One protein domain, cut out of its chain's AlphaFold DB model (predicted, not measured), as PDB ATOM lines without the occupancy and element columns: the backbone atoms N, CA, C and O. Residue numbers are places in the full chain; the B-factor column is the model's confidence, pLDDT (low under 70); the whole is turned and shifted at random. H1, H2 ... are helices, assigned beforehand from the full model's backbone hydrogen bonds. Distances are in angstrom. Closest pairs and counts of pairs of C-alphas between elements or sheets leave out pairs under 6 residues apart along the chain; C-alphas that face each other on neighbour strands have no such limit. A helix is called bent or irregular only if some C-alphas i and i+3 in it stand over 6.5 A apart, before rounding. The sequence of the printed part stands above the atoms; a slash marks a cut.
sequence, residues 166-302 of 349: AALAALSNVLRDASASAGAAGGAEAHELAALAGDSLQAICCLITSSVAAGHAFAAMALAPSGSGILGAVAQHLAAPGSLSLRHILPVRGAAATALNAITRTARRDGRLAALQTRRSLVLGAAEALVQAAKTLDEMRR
ATOM      1  N   ALA A 166      25.177-128.751  16.523       93.06
ATOM      2  CA  ALA A 166      26.602-128.998  16.748       93.06
ATOM      3  C   ALA A 166      27.135-128.487  18.099       93.06
ATOM      4  O   ALA A 166      28.281-128.782  18.429       93.06
ATOM      5  N   ALA A 167      26.363-127.708  18.871       95.06
ATOM      6  CA  ALA A 167      26.908-126.999  20.034       95.06
ATOM      7  C   ALA A 167      27.429-127.966  21.101       95.06
ATOM      8  O   ALA A 167      28.582-127.884  21.519       95.06
ATOM      9  N   LEU A 168      26.600-128.935  21.488       94.69
ATOM     10  CA  LEU A 168      26.952-129.893  22.527       94.69
ATOM     11  C   LEU A 168      28.119-130.799  22.112       94.69
ATOM     12  O   LEU A 168      28.978-131.104  22.938       94.69
ATOM     13  N   ALA A 169      28.171-131.203  20.839       94.56
ATOM     14  CA  ALA A 169      29.264-132.009  20.305       94.56
ATOM     15  C   ALA A 169      30.586-131.226  20.278       94.56
ATOM     16  O   ALA A 169      31.604-131.738  20.733       94.56
ATOM     17  N   ALA A 170      30.565-129.972  19.814       96.00
ATOM     18  CA  ALA A 170      31.748-129.116  19.784       96.00
ATOM     19  C   ALA A 170      32.304-128.866  21.194       96.00
ATOM     20  O   ALA A 170      33.494-129.065  21.423       96.00
ATOM     21  N   LEU A 171      31.443-128.528  22.159       96.44
ATOM     22  CA  LEU A 171      31.849-128.351  23.556       96.44
ATOM     23  C   LEU A 171      32.408-129.650  24.155       96.44
ATOM     24  O   LEU A 171      33.468-129.645  24.777       96.44
ATOM     25  N   SER A 172      31.746-130.788  23.920       95.25
ATOM     26  CA  SER A 172      32.213-132.086  24.432       95.25
ATOM     27  C   SER A 172      33.571-132.491  23.850       95.25
ATOM     28  O   SER A 172      34.383-133.075  24.566       95.25
ATOM     29  N   ASN A 173      33.834-132.158  22.583       94.94
ATOM     30  CA  ASN A 173      35.140-132.365  21.961       94.94
ATOM     31  C   ASN A 173      36.203-131.469  22.601       94.94
ATOM     32  O   ASN A 173      37.231-131.989  23.011       94.94
ATOM     33  N   VAL A 174      35.933-130.171  22.788       95.69
ATOM     34  CA  VAL A 174      36.867-129.265  23.487       95.69
ATOM     35  C   VAL A 174      37.166-129.760  24.897       95.69
ATOM     36  O   VAL A 174      38.326-129.812  25.281       95.69
ATOM     37  N   LEU A 175      36.145-130.178  25.652       95.19
ATOM     38  CA  LEU A 175      36.319-130.747  26.990       95.19
ATOM     39  C   LEU A 175      37.263-131.953  26.947       95.19
ATOM     40  O   LEU A 175      38.224-132.020  27.703       95.19
ATOM     41  N   ARG A 176      36.998-132.904  26.047       94.00
ATOM     42  CA  ARG A 176      37.805-134.117  25.905       94.00
ATOM     43  C   ARG A 176      39.246-133.799  25.509       94.00
ATOM     44  O   ARG A 176      40.173-134.317  26.125       94.00
ATOM     45  N   ASP A 177      39.415-132.991  24.471       93.50
ATOM     46  CA  ASP A 177      40.702-132.759  23.826       93.50
ATOM     47  C   ASP A 177      41.578-131.848  24.704       93.50
ATOM     48  O   ASP A 177      42.745-132.158  24.926       93.50
ATOM     49  N   ALA A 178      41.012-130.797  25.312       92.50
ATOM     50  CA  ALA A 178      41.739-129.924  26.235       92.50
ATOM     51  C   ALA A 178      42.137-130.651  27.530       92.50
ATOM     52  O   ALA A 178      43.274-130.511  27.973       92.50
ATOM     53  N   SER A 179      41.263-131.486  28.107       90.62
ATOM     54  CA  SER A 179      41.610-132.304  29.281       90.62
ATOM     55  C   SER A 179      42.694-133.343  28.982       90.62
ATOM     56  O   SER A 179      43.570-133.580  29.816       90.62
ATOM     57  N   ALA A 180      42.664-133.966  27.800       91.38
ATOM     58  CA  ALA A 180      43.707-134.899  27.384       91.38
ATOM     59  C   ALA A 180      45.056-134.184  27.213       91.38
ATOM     60  O   ALA A 180      46.061-134.637  27.760       91.38
ATOM     61  N   SER A 181      45.063-133.041  26.523       90.56
ATOM     62  CA  SER A 181      46.267-132.235  26.310       90.56
ATOM     63  C   SER A 181      46.815-131.649  27.612       90.56
ATOM     64  O   SER A 181      48.024-131.658  27.811       90.56
ATOM     65  N   ALA A 182      45.957-131.229  28.548       88.12
ATOM     66  CA  ALA A 182      46.382-130.743  29.862       88.12
ATOM     67  C   ALA A 182      47.149-131.810  30.662       88.12
ATOM     68  O   ALA A 182      48.070-131.477  31.397       88.12
ATOM     69  N   GLY A 183      46.788-133.090  30.507       83.38
ATOM     70  CA  GLY A 183      47.495-134.204  31.146       83.38
ATOM     71  C   GLY A 183      48.855-134.532  30.518       83.38
ATOM     72  O   GLY A 183      49.671-135.183  31.166       83.38
ATOM     73  N   ALA A 184      49.091-134.104  29.275       87.50
ATOM     74  CA  ALA A 184      50.357-134.282  28.563       87.50
ATOM     75  C   ALA A 184      51.266-133.042  28.639       87.50
ATOM     76  O   ALA A 184      52.484-133.166  28.506       87.50
ATOM     77  N   ALA A 185      50.681-131.861  28.845       87.12
ATOM     78  CA  ALA A 185      51.384-130.595  28.989       87.12
ATOM     79  C   ALA A 185      51.962-130.409  30.405       87.12
ATOM     80  O   ALA A 185      51.572-131.078  31.363       87.12
ATOM     81  N   GLY A 186      52.884-129.456  30.548       82.75
ATOM     82  CA  GLY A 186      53.464-129.059  31.831       82.75
ATOM     83  C   GLY A 186      53.323-127.560  32.094       82.75
ATOM     84  O   GLY A 186      53.184-126.759  31.173       82.75
ATOM     85  N   GLY A 187      53.384-127.165  33.367       85.31
ATOM     86  CA  GLY A 187      53.442-125.755  33.763       85.31
ATOM     87  C   GLY A 187      52.215-124.932  33.346       85.31
ATOM     88  O   GLY A 187      51.078-125.361  33.525       85.31
ATOM     89  N   ALA A 188      52.448-123.724  32.825       85.62
ATOM     90  CA  ALA A 188      51.395-122.760  32.487       85.62
ATOM     91  C   ALA A 188      50.439-123.259  31.390       85.62
ATOM     92  O   ALA A 188      49.233-123.060  31.497       85.62
ATOM     93  N   GLU A 189      50.954-123.972  30.388       86.25
ATOM     94  CA  GLU A 189      50.151-124.513  29.287       86.25
ATOM     95  C   GLU A 189      49.114-125.531  29.789       86.25
ATOM     96  O   GLU A 189      47.942-125.478  29.417       86.25
ATOM     97  N   ALA A 190      49.509-126.410  30.718       86.81
ATOM     98  CA  ALA A 190      48.586-127.352  31.350       86.81
ATOM     99  C   ALA A 190      47.461-126.630  32.110       86.81
ATOM    100  O   ALA A 190      46.312-127.076  32.094       86.81
ATOM    101  N   HIS A 191      47.770-125.498  32.752       85.25
ATOM    102  CA  HIS A 191      46.773-124.686  33.448       85.25
ATOM    103  C   HIS A 191      45.789-124.010  32.489       85.25
ATOM    104  O   HIS A 191      44.587-124.022  32.758       85.25
ATOM    105  N   GLU A 192      46.262-123.458  31.372       86.69
ATOM    106  CA  GLU A 192      45.404-122.833  30.357       86.69
ATOM    107  C   GLU A 192      44.470-123.856  29.695       86.69
ATOM    108  O   GLU A 192      43.269-123.612  29.561       86.69
ATOM    109  N   LEU A 193      44.986-125.043  29.370       89.69
ATOM    110  CA  LEU A 193      44.190-126.145  28.823       89.69
ATOM    111  C   LEU A 193      43.162-126.672  29.834       89.69
ATOM    112  O   LEU A 193      42.016-126.945  29.472       89.69
ATOM    113  N   ALA A 194      43.528-126.767  31.115       88.62
ATOM    114  CA  ALA A 194      42.589-127.134  32.172       88.62
ATOM    115  C   ALA A 194      41.494-126.069  32.371       88.62
ATOM    116  O   ALA A 194      40.337-126.422  32.611       88.62
ATOM    117  N   ALA A 195      41.822-124.780  32.242       88.81
ATOM    118  CA  ALA A 195      40.837-123.701  32.282       88.81
ATOM    119  C   ALA A 195      39.868-123.786  31.093       88.81
ATOM    120  O   ALA A 195      38.655-123.739  31.292       88.81
ATOM    121  N   LEU A 196      40.382-124.026  29.882       91.94
ATOM    122  CA  LEU A 196      39.572-124.226  28.678       91.94
ATOM    123  C   LEU A 196      38.595-125.406  28.821       91.94
ATOM    124  O   LEU A 196      37.415-125.297  28.473       91.94
ATOM    125  N   ALA A 197      39.070-126.529  29.366       93.12
ATOM    126  CA  ALA A 197      38.232-127.686  29.667       93.12
ATOM    127  C   ALA A 197      37.149-127.352  30.713       93.12
ATOM    128  O   ALA A 197      35.984-127.724  30.545       93.12
ATOM    129  N   GLY A 198      37.508-126.590  31.750       91.75
ATOM    130  CA  GLY A 198      36.582-126.112  32.777       91.75
ATOM    131  C   GLY A 198      35.478-125.210  32.220       91.75
ATOM    132  O   GLY A 198      34.301-125.440  32.511       91.75
ATOM    133  N   ASP A 199      35.830-124.245  31.369       93.69
ATOM    134  CA  ASP A 199      34.877-123.348  30.709       93.69
ATOM    135  C   ASP A 199      33.909-124.127  29.809       93.69
ATOM    136  O   ASP A 199      32.696-123.887  29.827       93.69
ATOM    137  N   SER A 200      34.420-125.114  29.063       95.50
ATOM    138  CA  SER A 200      33.580-126.001  28.255       95.50
ATOM    139  C   SER A 200      32.605-126.805  29.122       95.50
ATOM    140  O   SER A 200      31.406-126.866  28.832       95.50
ATOM    141  N   LEU A 201      33.076-127.365  30.239       94.75
ATOM    142  CA  LEU A 201      32.239-128.115  31.174       94.75
ATOM    143  C   LEU A 201      31.144-127.242  31.800       94.75
ATOM    144  O   LEU A 201      30.002-127.688  31.953       94.75
ATOM    145  N   GLN A 202      31.462-125.990  32.125       94.50
ATOM    146  CA  GLN A 202      30.491-125.035  32.645       94.50
ATOM    147  C   GLN A 202      29.445-124.662  31.586       94.50
ATOM    148  O   GLN A 202      28.249-124.661  31.888       94.50
ATOM    149  N   ALA A 203      29.857-124.442  30.334       95.31
ATOM    150  CA  ALA A 203      28.930-124.201  29.232       95.31
ATOM    151  C   ALA A 203      27.998-125.404  29.013       95.31
ATOM    152  O   ALA A 203      26.782-125.230  28.928       95.31
ATOM    153  N   ILE A 204      28.534-126.630  29.017       96.19
ATOM    154  CA  ILE A 204      27.748-127.871  28.952       96.19
ATOM    155  C   ILE A 204      26.740-127.931  30.106       96.19
ATOM    156  O   ILE A 204      25.568-128.228  29.879       96.19
ATOM    157  N   CYS A 205      27.150-127.601  31.332       94.69
ATOM    158  CA  CYS A 205      26.253-127.555  32.484       94.69
ATOM    159  C   CYS A 205      25.089-126.569  32.273       94.69
ATOM    160  O   CYS A 205      23.934-126.914  32.536       94.69
ATOM    161  N   CYS A 206      25.342-125.380  31.718       94.25
ATOM    162  CA  CYS A 206      24.276-124.444  31.351       94.25
ATOM    163  C   CYS A 206      23.281-125.065  30.351       94.25
ATOM    164  O   CYS A 206      22.067-124.913  30.503       94.25
ATOM    165  N   LEU A 207      23.760-125.814  29.354       94.81
ATOM    166  CA  LEU A 207      22.884-126.493  28.391       94.81
ATOM    167  C   LEU A 207      22.064-127.617  29.052       94.81
ATOM    168  O   LEU A 207      20.851-127.679  28.871       94.81
ATOM    169  N   ILE A 208      22.692-128.468  29.868       93.50
ATOM    170  CA  ILE A 208      22.030-129.596  30.550       93.50
ATOM    171  C   ILE A 208      20.961-129.113  31.535       93.50
ATOM    172  O   ILE A 208      19.887-129.703  31.631       93.50
ATOM    173  N   THR A 209      21.243-128.038  32.273       89.75
ATOM    174  CA  THR A 209      20.310-127.482  33.267       89.75
ATOM    175  C   THR A 209      19.084-126.826  32.636       89.75
ATOM    176  O   THR A 209      18.045-126.743  33.285       89.75
ATOM    177  N   SER A 210      19.176-126.383  31.380       89.69
ATOM    178  CA  SER A 210      18.056-125.773  30.651       89.69
ATOM    179  C   SER A 210      17.313-126.728  29.725       89.69
ATOM    180  O   SER A 210      16.162-126.463  29.389       89.69
ATOM    181  N   SER A 211      17.937-127.835  29.316       92.00
ATOM    182  CA  SER A 211      17.355-128.780  28.368       92.00
ATOM    183  C   SER A 211      17.620-130.223  28.781       92.00
ATOM    184  O   SER A 211      18.747-130.720  28.746       92.00
ATOM    185  N   VAL A 212      16.535-130.941  29.087       90.38
ATOM    186  CA  VAL A 212      16.571-132.387  29.356       90.38
ATOM    187  C   VAL A 212      17.125-133.150  28.147       90.38
ATOM    188  O   VAL A 212      17.903-134.089  28.318       90.38
ATOM    189  N   ALA A 213      16.792-132.714  26.927       91.31
ATOM    190  CA  ALA A 213      17.318-133.298  25.697       91.31
ATOM    191  C   ALA A 213      18.842-133.118  25.583       91.31
ATOM    192  O   ALA A 213      19.537-134.074  25.246       91.31
ATOM    193  N   ALA A 214      19.376-131.943  25.942       92.62
ATOM    194  CA  ALA A 214      20.824-131.725  25.999       92.62
ATOM    195  C   ALA A 214      21.488-132.617  27.061       92.62
ATOM    196  O   ALA A 214      22.537-133.203  26.802       92.62
ATOM    197  N   GLY A 215      20.847-132.795  28.221       90.69
ATOM    198  CA  GLY A 215      21.272-133.749  29.251       90.69
ATOM    199  C   GLY A 215      21.384-135.185  28.740       90.69
ATOM    200  O   GLY A 215      22.403-135.841  28.958       90.69
ATOM    201  N   HIS A 216      20.365-135.666  28.027       90.88
ATOM    202  CA  HIS A 216      20.371-137.008  27.440       90.88
ATOM    203  C   HIS A 216      21.392-137.157  26.315       90.88
ATOM    204  O   HIS A 216      22.116-138.150  26.297       90.88
ATOM    205  N   ALA A 217      21.513-136.167  25.430       93.06
ATOM    206  CA  ALA A 217      22.503-136.185  24.358       93.06
ATOM    207  C   ALA A 217      23.940-136.192  24.909       93.06
ATOM    208  O   ALA A 217      24.767-136.985  24.463       93.06
ATOM    209  N   PHE A 218      24.230-135.376  25.926       93.44
ATOM    210  CA  PHE A 218      25.541-135.356  26.578       93.44
ATOM    211  C   PHE A 218      25.854-136.702  27.233       93.44
ATOM    212  O   PHE A 218      26.932-137.262  27.033       93.44
ATOM    213  N   ALA A 219      24.893-137.253  27.977       91.31
ATOM    214  CA  ALA A 219      25.060-138.548  28.614       91.31
ATOM    215  C   ALA A 219      25.265-139.675  27.589       91.31
ATOM    216  O   ALA A 219      26.136-140.518  27.787       91.31
ATOM    217  N   ALA A 220      24.528-139.666  26.476       90.88
ATOM    218  CA  ALA A 220      24.708-140.624  25.390       90.88
ATOM    219  C   ALA A 220      26.116-140.532  24.776       90.88
ATOM    220  O   ALA A 220      26.764-141.561  24.591       90.88
ATOM    221  N   MET A 221      26.627-139.316  24.537       92.25
ATOM    222  CA  MET A 221      27.998-139.112  24.053       92.25
ATOM    223  C   MET A 221      29.044-139.617  25.049       92.25
ATOM    224  O   MET A 221      29.974-140.308  24.646       92.25
ATOM    225  N   ALA A 222      28.883-139.338  26.346       90.69
ATOM    226  CA  ALA A 222      29.807-139.800  27.385       90.69
ATOM    227  C   ALA A 222      29.788-141.330  27.569       90.69
ATOM    228  O   ALA A 222      30.809-141.937  27.888       90.69
ATOM    229  N   LEU A 223      28.627-141.961  27.369       88.19
ATOM    230  CA  LEU A 223      28.450-143.408  27.472       88.19
ATOM    231  C   LEU A 223      28.799-144.148  26.173       88.19
ATOM    232  O   LEU A 223      28.893-145.377  26.189       88.19
ATOM    233  N   ALA A 224      28.989-143.468  25.046       87.88
ATOM    234  CA  ALA A 224      29.448-144.110  23.819       87.88
ATOM    235  C   ALA A 224      30.848-144.737  24.015       87.88
ATOM    236  O   ALA A 224      31.624-144.257  24.845       87.88
ATOM    237  N   PRO A 225      31.228-145.779  23.252       81.81
ATOM    238  CA  PRO A 225      32.578-146.352  23.318       81.81
ATOM    239  C   PRO A 225      33.689-145.307  23.102       81.81
ATOM    240  O   PRO A 225      34.710-145.333  23.782       81.81
ATOM    241  N   SER A 226      33.446-144.335  22.218       81.44
ATOM    242  CA  SER A 226      34.322-143.188  21.940       81.44
ATOM    243  C   SER A 226      34.251-142.064  22.990       81.44
ATOM    244  O   SER A 226      35.054-141.133  22.953       81.44
ATOM    245  N   GLY A 227      33.314-142.143  23.939       79.88
ATOM    246  CA  GLY A 227      33.056-141.149  24.986       79.88
ATOM    247  C   GLY A 227      33.935-141.276  26.230       79.88
ATOM    248  O   GLY A 227      33.770-140.517  27.187       79.88
ATOM    249  N   SER A 228      34.882-142.221  26.248       77.38
ATOM    250  CA  SER A 228      35.737-142.493  27.411       77.38
ATOM    251  C   SER A 228      36.498-141.257  27.898       77.38
ATOM    252  O   SER A 228      36.605-141.064  29.110       77.38
ATOM    253  N   GLY A 229      36.948-140.402  26.976       85.19
ATOM    254  CA  GLY A 229      37.654-139.166  27.299       85.19
ATOM    255  C   GLY A 229      36.770-138.089  27.942       85.19
ATOM    256  O   GLY A 229      37.260-137.346  28.782       85.19
ATOM    257  N   ILE A 230      35.458-138.063  27.666       90.75
ATOM    258  CA  ILE A 230      34.514-137.152  28.347       90.75
ATOM    259  C   ILE A 230      34.387-137.548  29.823       90.75
ATOM    260  O   ILE A 230      34.448-136.704  30.713       90.75
ATOM    261  N   LEU A 231      34.259-138.850  30.100       87.25
ATOM    262  CA  LEU A 231      34.220-139.365  31.474       87.25
ATOM    263  C   LEU A 231      35.545-139.136  32.214       87.25
ATOM    264  O   LEU A 231      35.528-138.838  33.407       87.25
ATOM    265  N   GLY A 232      36.675-139.263  31.512       86.94
ATOM    266  CA  GLY A 232      38.001-138.938  32.041       86.94
ATOM    267  C   GLY A 232      38.120-137.465  32.433       86.94
ATOM    268  O   GLY A 232      38.501-137.174  33.563       86.94
ATOM    269  N   ALA A 233      37.706-136.555  31.550       89.88
ATOM    270  CA  ALA A 233      37.691-135.114  31.798       89.88
ATOM    271  C   ALA A 233      36.820-134.739  33.011       89.88
ATOM    272  O   ALA A 233      37.256-134.012  33.904       89.88
ATOM    273  N   VAL A 234      35.606-135.298  33.107       89.56
ATOM    274  CA  VAL A 234      34.724-135.087  34.268       89.56
ATOM    275  C   VAL A 234      35.388-135.574  35.560       89.56
ATOM    276  O   VAL A 234      35.358-134.866  36.564       89.56
ATOM    277  N   ALA A 235      36.022-136.751  35.549       86.62
ATOM    278  CA  ALA A 235      36.720-137.277  36.722       86.62
ATOM    279  C   ALA A 235      37.913-136.398  37.138       86.62
ATOM    280  O   ALA A 235      38.082-136.137  38.327       86.62
ATOM    281  N   GLN A 236      38.696-135.899  36.176       86.12
ATOM    282  CA  GLN A 236      39.806-134.978  36.437       86.12
ATOM    283  C   GLN A 236      39.322-133.694  37.117       86.12
ATOM    284  O   GLN A 236      39.875-133.310  38.141       86.12
ATOM    285  N   HIS A 237      38.258-133.063  36.613       86.31
ATOM    286  CA  HIS A 237      37.726-131.839  37.219       86.31
ATOM    287  C   HIS A 237      37.088-132.065  38.595       86.31
ATOM    288  O   HIS A 237      37.123-131.164  39.433       86.31
ATOM    289  N   LEU A 238      36.539-133.254  38.858       83.75
ATOM    290  CA  LEU A 238      36.051-133.625  40.189       83.75
ATOM    291  C   LEU A 238      37.200-133.799  41.199       83.75
ATOM    292  O   LEU A 238      37.078-133.340  42.334       83.75
ATOM    293  N   ALA A 239      38.311-134.406  40.772       78.25
ATOM    294  CA  ALA A 239      39.489-134.671  41.602       78.25
ATOM    295  C   ALA A 239      40.496-133.499  41.666       78.25
ATOM    296  O   ALA A 239      41.390-133.494  42.510       78.25
ATOM    297  N   ALA A 240      40.377-132.493  40.788       73.31
ATOM    298  CA  ALA A 240      41.347-131.401  40.658       73.31
ATOM    299  C   ALA A 240      41.527-130.651  41.988       73.31
ATOM    300  O   ALA A 240      40.532-130.111  42.475       73.31
ATOM    301  N   PRO A 241      42.728-130.599  42.595       61.72
ATOM    302  CA  PRO A 241      42.933-130.071  43.944       61.72
ATOM    303  C   PRO A 241      42.441-128.625  44.080       61.72
ATOM    304  O   PRO A 241      42.549-127.825  43.157       61.72
ATOM    305  N   GLY A 242      41.915-128.273  45.258       57.00
ATOM    306  CA  GLY A 242      41.382-126.936  45.571       57.00
ATOM    307  C   GLY A 242      42.436-125.822  45.670       57.00
ATOM    308  O   GLY A 242      42.223-124.844  46.382       57.00
ATOM    309  N   SER A 243      43.589-125.972  45.022       44.75
ATOM    310  CA  SER A 243      44.692-125.019  45.074       44.75
ATOM    311  C   SER A 243      44.529-123.973  43.971       44.75
ATOM    312  O   SER A 243      44.958-124.213  42.846       44.75
ATOM    313  N   LEU A 244      43.890-122.851  44.330       42.06
ATOM    314  CA  LEU A 244      43.888-121.499  43.727       42.06
ATOM    315  C   LEU A 244      42.460-120.931  43.715       42.06
ATOM    316  O   LEU A 244      41.572-121.500  43.099       42.06
ATOM    317  N   SER A 245      42.254-119.806  44.413       46.25
ATOM    318  CA  SER A 245      41.009-119.016  44.491       46.25
ATOM    319  C   SER A 245      39.705-119.829  44.384       46.25
ATOM    320  O   SER A 245      39.186-120.074  43.294       46.25
ATOM    321  N   LEU A 246      39.113-120.171  45.537       48.06
ATOM    322  CA  LEU A 246      37.814-120.863  45.667       48.06
ATOM    323  C   LEU A 246      36.717-120.332  44.717       48.06
ATOM    324  O   LEU A 246      35.844-121.093  44.300       48.06
ATOM    325  N   ARG A 247      36.791-119.050  44.324       50.22
ATOM    326  CA  ARG A 247      35.867-118.386  43.390       50.22
ATOM    327  C   ARG A 247      35.832-118.998  41.981       50.22
ATOM    328  O   ARG A 247      34.792-118.898  41.341       50.22
ATOM    329  N   HIS A 248      36.907-119.635  41.509       53.97
ATOM    330  CA  HIS A 248      36.962-120.247  40.169       53.97
ATOM    331  C   HIS A 248      36.811-121.775  40.177       53.97
ATOM    332  O   HIS A 248      36.280-122.343  39.226       53.97
ATOM    333  N   ILE A 249      37.209-122.452  41.258       58.59
ATOM    334  CA  ILE A 249      37.191-123.926  41.329       58.59
ATOM    335  C   ILE A 249      35.785-124.478  41.620       58.59
ATOM    336  O   ILE A 249      35.397-125.521  41.087       58.59
ATOM    337  N   LEU A 250      34.997-123.787  42.452       66.06
ATOM    338  CA  LEU A 250      33.667-124.258  42.859       66.06
ATOM    339  C   LEU A 250      32.659-124.354  41.700       66.06
ATOM    340  O   LEU A 250      31.983-125.385  41.609       66.06
ATOM    341  N   PRO A 251      32.573-123.372  40.779       75.31
ATOM    342  CA  PRO A 251      31.687-123.472  39.620       75.31
ATOM    343  C   PRO A 251      32.007-124.675  38.723       75.31
ATOM    344  O   PRO A 251      31.095-125.401  38.325       75.31
ATOM    345  N   VAL A 252      33.292-124.937  38.458       82.56
ATOM    346  CA  VAL A 252      33.730-126.026  37.569       82.56
ATOM    347  C   VAL A 252      33.477-127.398  38.197       82.56
ATOM    348  O   VAL A 252      32.943-128.290  37.538       82.56
ATOM    349  N   ARG A 253      33.764-127.574  39.495       81.44
ATOM    350  CA  ARG A 253      33.425-128.814  40.218       81.44
ATOM    351  C   ARG A 253      31.913-129.046  40.294       81.44
ATOM    352  O   ARG A 253      31.458-130.173  40.105       81.44
ATOM    353  N   GLY A 254      31.122-127.993  40.516       81.38
ATOM    354  CA  GLY A 254      29.658-128.068  40.480       81.38
ATOM    355  C   GLY A 254      29.119-128.456  39.097       81.38
ATOM    356  O   GLY A 254      28.206-129.282  38.987       81.38
ATOM    357  N   ALA A 255      29.726-127.929  38.031       86.88
ATOM    358  CA  ALA A 255      29.427-128.324  36.659       86.88
ATOM    359  C   ALA A 255      29.777-129.800  36.404       86.88
ATOM    360  O   ALA A 255      28.947-130.542  35.876       86.88
ATOM    361  N   ALA A 256      30.945-130.258  36.863       88.00
ATOM    362  CA  ALA A 256      31.371-131.654  36.764       88.00
ATOM    363  C   ALA A 256      30.424-132.615  37.502       88.00
ATOM    364  O   ALA A 256      30.039-133.652  36.963       88.00
ATOM    365  N   ALA A 257      29.981-132.250  38.708       86.94
ATOM    366  CA  ALA A 257      29.020-133.036  39.478       86.94
ATOM    367  C   ALA A 257      27.649-133.105  38.783       86.94
ATOM    368  O   ALA A 257      27.019-134.164  38.731       86.94
ATOM    369  N   THR A 258      27.203-131.993  38.192       88.31
ATOM    370  CA  THR A 258      25.952-131.931  37.421       88.31
ATOM    371  C   THR A 258      26.024-132.808  36.171       88.31
ATOM    372  O   THR A 258      25.104-133.589  35.909       88.31
ATOM    373  N   ALA A 259      27.142-132.746  35.444       90.19
ATOM    374  CA  ALA A 259      27.432-133.603  34.301       90.19
ATOM    375  C   ALA A 259      27.425-135.090  34.700       90.19
ATOM    376  O   ALA A 259      26.754-135.904  34.062       90.19
ATOM    377  N   LEU A 260      28.084-135.441  35.809       89.81
ATOM    378  CA  LEU A 260      28.093-136.804  36.338       89.81
ATOM    379  C   LEU A 260      26.688-137.291  36.731       89.81
ATOM    380  O   LEU A 260      26.321-138.431  36.443       89.81
ATOM    381  N   ASN A 261      25.866-136.447  37.356       88.69
ATOM    382  CA  ASN A 261      24.479-136.779  37.692       88.69
ATOM    383  C   ASN A 261      23.628-137.040  36.431       88.69
ATOM    384  O   ASN A 261      22.844-137.989  36.396       88.69
ATOM    385  N   ALA A 262      23.805-136.257  35.361       88.62
ATOM    386  CA  ALA A 262      23.124-136.502  34.086       88.62
ATOM    387  C   ALA A 262      23.542-137.847  33.456       88.62
ATOM    388  O   ALA A 262      22.693-138.623  33.001       88.62
ATOM    389  N   ILE A 263      24.842-138.155  33.495       89.50
ATOM    390  CA  ILE A 263      25.409-139.413  32.996       89.50
ATOM    391  C   ILE A 263      24.885-140.611  33.795       89.50
ATOM    392  O   ILE A 263      24.405-141.576  33.206       89.50
ATOM    393  N   THR A 264      24.932-140.560  35.128       88.25
ATOM    394  CA  THR A 264      24.511-141.678  35.991       88.25
ATOM    395  C   THR A 264      23.016-141.959  35.886       88.25
ATOM    396  O   THR A 264      22.621-143.125  35.830       88.25
ATOM    397  N   ARG A 265      22.174-140.921  35.783       87.88
ATOM    398  CA  ARG A 265      20.730-141.086  35.539       87.88
ATOM    399  C   ARG A 265      20.453-141.809  34.227       87.88
ATOM    400  O   ARG A 265      19.613-142.706  34.201       87.88
ATOM    401  N   THR A 266      21.158-141.440  33.163       86.88
ATOM    402  CA  THR A 266      20.990-142.062  31.842       86.88
ATOM    403  C   THR A 266      21.527-143.493  31.849       86.88
ATOM    404  O   THR A 266      20.807-144.418  31.498       86.88
ATOM    405  N   ALA A 267      22.716-143.723  32.410       86.38
ATOM    406  CA  ALA A 267      23.276-145.066  32.545       86.38
ATOM    407  C   ALA A 267      22.400-146.006  33.384       86.38
ATOM    408  O   ALA A 267      22.333-147.196  33.093       86.38
ATOM    409  N   ARG A 268      21.712-145.496  34.416       87.56
ATOM    410  CA  ARG A 268      20.736-146.282  35.182       87.56
ATOM    411  C   ARG A 268      19.539-146.688  34.323       87.56
ATOM    412  O   ARG A 268      19.113-147.833  34.423       87.56
ATOM    413  N   ARG A 269      19.005-145.773  33.506       87.81
ATOM    414  CA  ARG A 269      17.889-146.065  32.588       87.81
ATOM    415  C   ARG A 269      18.278-147.103  31.536       87.81
ATOM    416  O   ARG A 269      17.483-147.990  31.256       87.81
ATOM    417  N   ASP A 270      19.515-147.044  31.056       85.81
ATOM    418  CA  ASP A 270      20.010-147.921  29.991       85.81
ATOM    419  C   ASP A 270      20.593-149.252  30.512       85.81
ATOM    420  O   ASP A 270      21.147-150.030  29.740       85.81
ATOM    421  N   GLY A 271      20.548-149.516  31.826       82.94
ATOM    422  CA  GLY A 271      21.134-150.727  32.425       82.94
ATOM    423  C   GLY A 271      22.672-150.766  32.411       82.94
ATOM    424  O   GLY A 271      23.279-151.811  32.620       82.94
ATOM    425  N   ARG A 272      23.330-149.623  32.193       81.69
ATOM    426  CA  ARG A 272      24.791-149.475  32.055       81.69
ATOM    427  C   ARG A 272      25.481-148.945  33.313       81.69
ATOM    428  O   ARG A 272      26.663-148.610  33.276       81.69
ATOM    429  N   LEU A 273      24.765-148.870  34.436       82.12
ATOM    430  CA  LEU A 273      25.289-148.323  35.691       82.12
ATOM    431  C   LEU A 273      26.508-149.104  36.212       82.12
ATOM    432  O   LEU A 273      27.479-148.491  36.652       82.12
ATOM    433  N   ALA A 274      26.497-150.435  36.091       77.06
ATOM    434  CA  ALA A 274      27.615-151.282  36.507       77.06
ATOM    435  C   ALA A 274      28.919-150.933  35.762       77.06
ATOM    436  O   ALA A 274      29.991-150.907  36.362       77.06
ATOM    437  N   ALA A 275      28.831-150.562  34.479       74.94
ATOM    438  CA  ALA A 275      29.986-150.161  33.673       74.94
ATOM    439  C   ALA A 275      30.572-148.791  34.073       74.94
ATOM    440  O   ALA A 275      31.724-148.498  33.759       74.94
ATOM    441  N   LEU A 276      29.794-147.940  34.753       76.19
ATOM    442  CA  LEU A 276      30.307-146.708  35.355       76.19
ATOM    443  C   LEU A 276      30.969-146.975  36.709       76.19
ATOM    444  O   LEU A 276      31.987-146.363  37.015       76.19
ATOM    445  N   GLN A 277      30.419-147.893  37.507       72.81
ATOM    446  CA  GLN A 277      30.929-148.223  38.844       72.81
ATOM    447  C   GLN A 277      32.320-148.865  38.815       72.81
ATOM    448  O   GLN A 277      33.107-148.666  39.737       72.81
ATOM    449  N   THR A 278      32.665-149.574  37.739       71.88
ATOM    450  CA  THR A 278      34.016-150.121  37.547       71.88
ATOM    451  C   THR A 278      35.080-149.038  37.319       71.88
ATOM    452  O   THR A 278      36.274-149.315  37.425       71.88
ATOM    453  N   ARG A 279      34.689-147.778  37.068       73.31
ATOM    454  CA  ARG A 279      35.613-146.645  36.905       73.31
ATOM    455  C   ARG A 279      35.926-145.987  38.251       73.31
ATOM    456  O   ARG A 279      35.396-144.930  38.590       73.31
ATOM    457  N   ARG A 280      36.837-146.609  39.006       69.56
ATOM    458  CA  ARG A 280      37.259-146.202  40.363       69.56
ATOM    459  C   ARG A 280      37.617-144.714  40.505       69.56
ATOM    460  O   ARG A 280      37.254-144.107  41.507       69.56
ATOM    461  N   SER A 281      38.290-144.120  39.517       70.50
ATOM    462  CA  SER A 281      38.684-142.700  39.537       70.50
ATOM    463  C   SER A 281      37.489-141.744  39.558       70.50
ATOM    464  O   SER A 281      37.514-140.735  40.253       70.50
ATOM    465  N   LEU A 282      36.417-142.083  38.843       72.62
ATOM    466  CA  LEU A 282      35.203-141.278  38.765       72.62
ATOM    467  C   LEU A 282      34.402-141.342  40.075       72.62
ATOM    468  O   LEU A 282      33.869-140.326  40.513       72.62
ATOM    469  N   VAL A 283      34.379-142.503  40.737       71.62
ATOM    470  CA  VAL A 283      33.766-142.667  42.068       71.62
ATOM    471  C   VAL A 283      34.537-141.884  43.132       71.62
ATOM    472  O   VAL A 283      33.928-141.185  43.941       71.62
ATOM    473  N   LEU A 284      35.870-141.968  43.114       72.00
ATOM    474  CA  LEU A 284      36.733-141.269  44.063       72.00
ATOM    475  C   LEU A 284      36.637-139.745  43.898       72.00
ATOM    476  O   LEU A 284      36.354-139.055  44.872       72.00
ATOM    477  N   GLY A 285      36.738-139.233  42.667       71.88
ATOM    478  CA  GLY A 285      36.572-137.802  42.398       71.88
ATOM    479  C   GLY A 285      35.182-137.286  42.792       71.88
ATOM    480  O   GLY A 285      35.057-136.213  43.376       71.88
ATOM    481  N   ALA A 286      34.119-138.059  42.542       71.94
ATOM    482  CA  ALA A 286      32.771-137.688  42.977       71.94
ATOM    483  C   ALA A 286      32.653-137.597  44.508       71.94
ATOM    484  O   ALA A 286      32.037-136.662  45.023       71.94
ATOM    485  N   ALA A 287      33.255-138.540  45.238       70.88
ATOM    486  CA  ALA A 287      33.287-138.512  46.697       70.88
ATOM    487  C   ALA A 287      34.064-137.292  47.222       70.88
ATOM    488  O   ALA A 287      33.576-136.588  48.107       70.88
ATOM    489  N   GLU A 288      35.225-136.984  46.642       73.06
ATOM    490  CA  GLU A 288      36.027-135.806  46.996       73.06
ATOM    491  C   GLU A 288      35.285-134.491  46.730       73.06
ATOM    492  O   GLU A 288      35.298-133.585  47.570       73.06
ATOM    493  N   ALA A 289      34.588-134.389  45.596       68.88
ATOM    494  CA  ALA A 289      33.780-133.222  45.263       68.88
ATOM    495  C   ALA A 289      32.635-133.009  46.268       68.88
ATOM    496  O   ALA A 289      32.391-131.873  46.677       68.88
ATOM    497  N   LEU A 290      31.971-134.084  46.715       68.44
ATOM    498  CA  LEU A 290      30.927-134.019  47.744       68.44
ATOM    499  C   LEU A 290      31.481-133.589  49.106       68.44
ATOM    500  O   LEU A 290      30.888-132.732  49.760       68.44
ATOM    501  N   VAL A 291      32.628-134.136  49.518       73.19
ATOM    502  CA  VAL A 291      33.298-133.736  50.766       73.19
ATOM    503  C   VAL A 291      33.676-132.258  50.722       73.19
ATOM    504  O   VAL A 291      33.456-131.541  51.698       73.19
ATOM    505  N   GLN A 292      34.204-131.771  49.597       70.69
ATOM    506  CA  GLN A 292      34.541-130.356  49.468       70.69
ATOM    507  C   GLN A 292      33.294-129.468  49.476       70.69
ATOM    508  O   GLN A 292      33.298-128.443  50.151       70.69
ATOM    509  N   ALA A 293      32.228-129.857  48.771       67.19
ATOM    510  CA  ALA A 293      30.969-129.117  48.778       67.19
ATOM    511  C   ALA A 293      30.396-129.000  50.201       67.19
ATOM    512  O   ALA A 293      29.992-127.911  50.608       67.19
ATOM    513  N   ALA A 294      30.437-130.085  50.983       69.56
ATOM    514  CA  ALA A 294      30.029-130.079  52.386       69.56
ATOM    515  C   ALA A 294      30.881-129.115  53.231       69.56
ATOM    516  O   ALA A 294      30.323-128.265  53.921       69.56
ATOM    517  N   LYS A 295      32.215-129.159  53.093       74.88
ATOM    518  CA  LYS A 295      33.128-128.226  53.779       74.88
ATOM    519  C   LYS A 295      32.818-126.767  53.451       74.88
ATOM    520  O   LYS A 295      32.705-125.958  54.362       74.88
ATOM    521  N   THR A 296      32.604-126.438  52.178       67.19
ATOM    522  CA  THR A 296      32.267-125.060  51.784       67.19
ATOM    523  C   THR A 296      30.907-124.608  52.298       67.19
ATOM    524  O   THR A 296      30.725-123.440  52.626       67.19
ATOM    525  N   LEU A 297      29.941-125.521  52.391       66.31
ATOM    526  CA  LEU A 297      28.620-125.210  52.925       66.31
ATOM    527  C   LEU A 297      28.686-124.969  54.441       66.31
ATOM    528  O   LEU A 297      27.982-124.099  54.952       66.31
ATOM    529  N   ASP A 298      29.571-125.677  55.142       69.69
ATOM    530  CA  ASP A 298      29.866-125.460  56.560       69.69
ATOM    531  C   ASP A 298      30.665-124.170  56.808       69.69
ATOM    532  O   ASP A 298      30.401-123.470  57.784       69.69
ATOM    533  N   GLU A 299      31.595-123.815  55.918       69.12
ATOM    534  CA  GLU A 299      32.310-122.531  55.930       69.12
ATOM    535  C   GLU A 299      31.346-121.361  55.704       69.12
ATOM    536  O   GLU A 299      31.274-120.467  56.543       69.12
ATOM    537  N   MET A 300      30.488-121.417  54.676       56.72
ATOM    538  CA  MET A 300      29.467-120.382  54.456       56.72
ATOM    539  C   MET A 300      28.453-120.294  55.607       56.72
ATOM    540  O   MET A 300      27.957-119.212  55.914       56.72
ATOM    541  N   ARG A 301      28.144-121.408  56.283       59.84
ATOM    542  CA  ARG A 301      27.315-121.402  57.501       59.84
ATOM    543  C   ARG A 301      28.033-120.805  58.711       59.84
ATOM    544  O   ARG A 301      27.363-120.215  59.558       59.84
ATOM    545  N   ARG A 302      29.356-120.958  58.823       57.81
ATOM    546  CA  ARG A 302      30.166-120.297  59.859       57.81
ATOM    547  C   ARG A 302      30.265-118.795  59.610       57.81
ATOM    548  O   ARG A 302      30.057-118.037  60.550       57.81
TER     549      ARG A 302
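Overview. This is residues 166 to 302 of the 349 residues of an uncharacterized protein of Monoraphidium neglectum (UniProt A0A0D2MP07). Two helices, H4 and H5, form a hairpin in the middle; the hairpin of H1 and H2 packs across one side of it, and H7 packs on H4 on the other side. H3 crosses H5, short H6 sits near the end of H5, and residues 297 to 302 of H7 stick out. The printed part has 137 residues and seven named helices, H1 to H7 in order, with no named strand: all helix. It is compact, with a radius of gyration of the C-alphas of 14.4 A and spans of 40 by 35 by 30 A.

Along the chain. H1, residues 167 to 184, begins at C-alpha 167 (26.908, -126.999, 20.034) and is 26.0 A long. H2 is residues 187 to 210, 35.5 A; H3, 212 to 223; H4, 225 to 239, irregular, with C-alphas 226 and 229 7.5 A apart. H5 is residues 246 to 269, 34.7 A; H6, 273 to 277; H7, 280 to 302, 33.2 A, ending at C-alpha 302 (30.166, -120.297, 59.859).

Arrangement. H1, H2 and H3 make an up and down bundle, each helix running against the one before; H2 and H3 touch only at the corner, closest at the C-alphas of Ile 208 and Gly 215, 4.4 A. The hub, H5, touches H2 at a steep tilt of 54 degrees, closest at the C-alphas of Gln 202 and Ala 255, 5.3 A, with residues 198 to 208 of H2 and 251 to 262 of H5 alone. Every O i to N i+4 pair is within hydrogen-bond range in H1, H2, H3, H6 and H7, against 9 of 11 in H4 and 18 of 20 in H5.

Size, cuts and confidence. The C-alphas farthest apart, of Pro 225 and Arg 302, are 44.9 A apart. The printed part has no cut and no long link. Mean pLDDT of the printed part is 82.3; residues 241 to 250 and 296 to 302 are among those under 70.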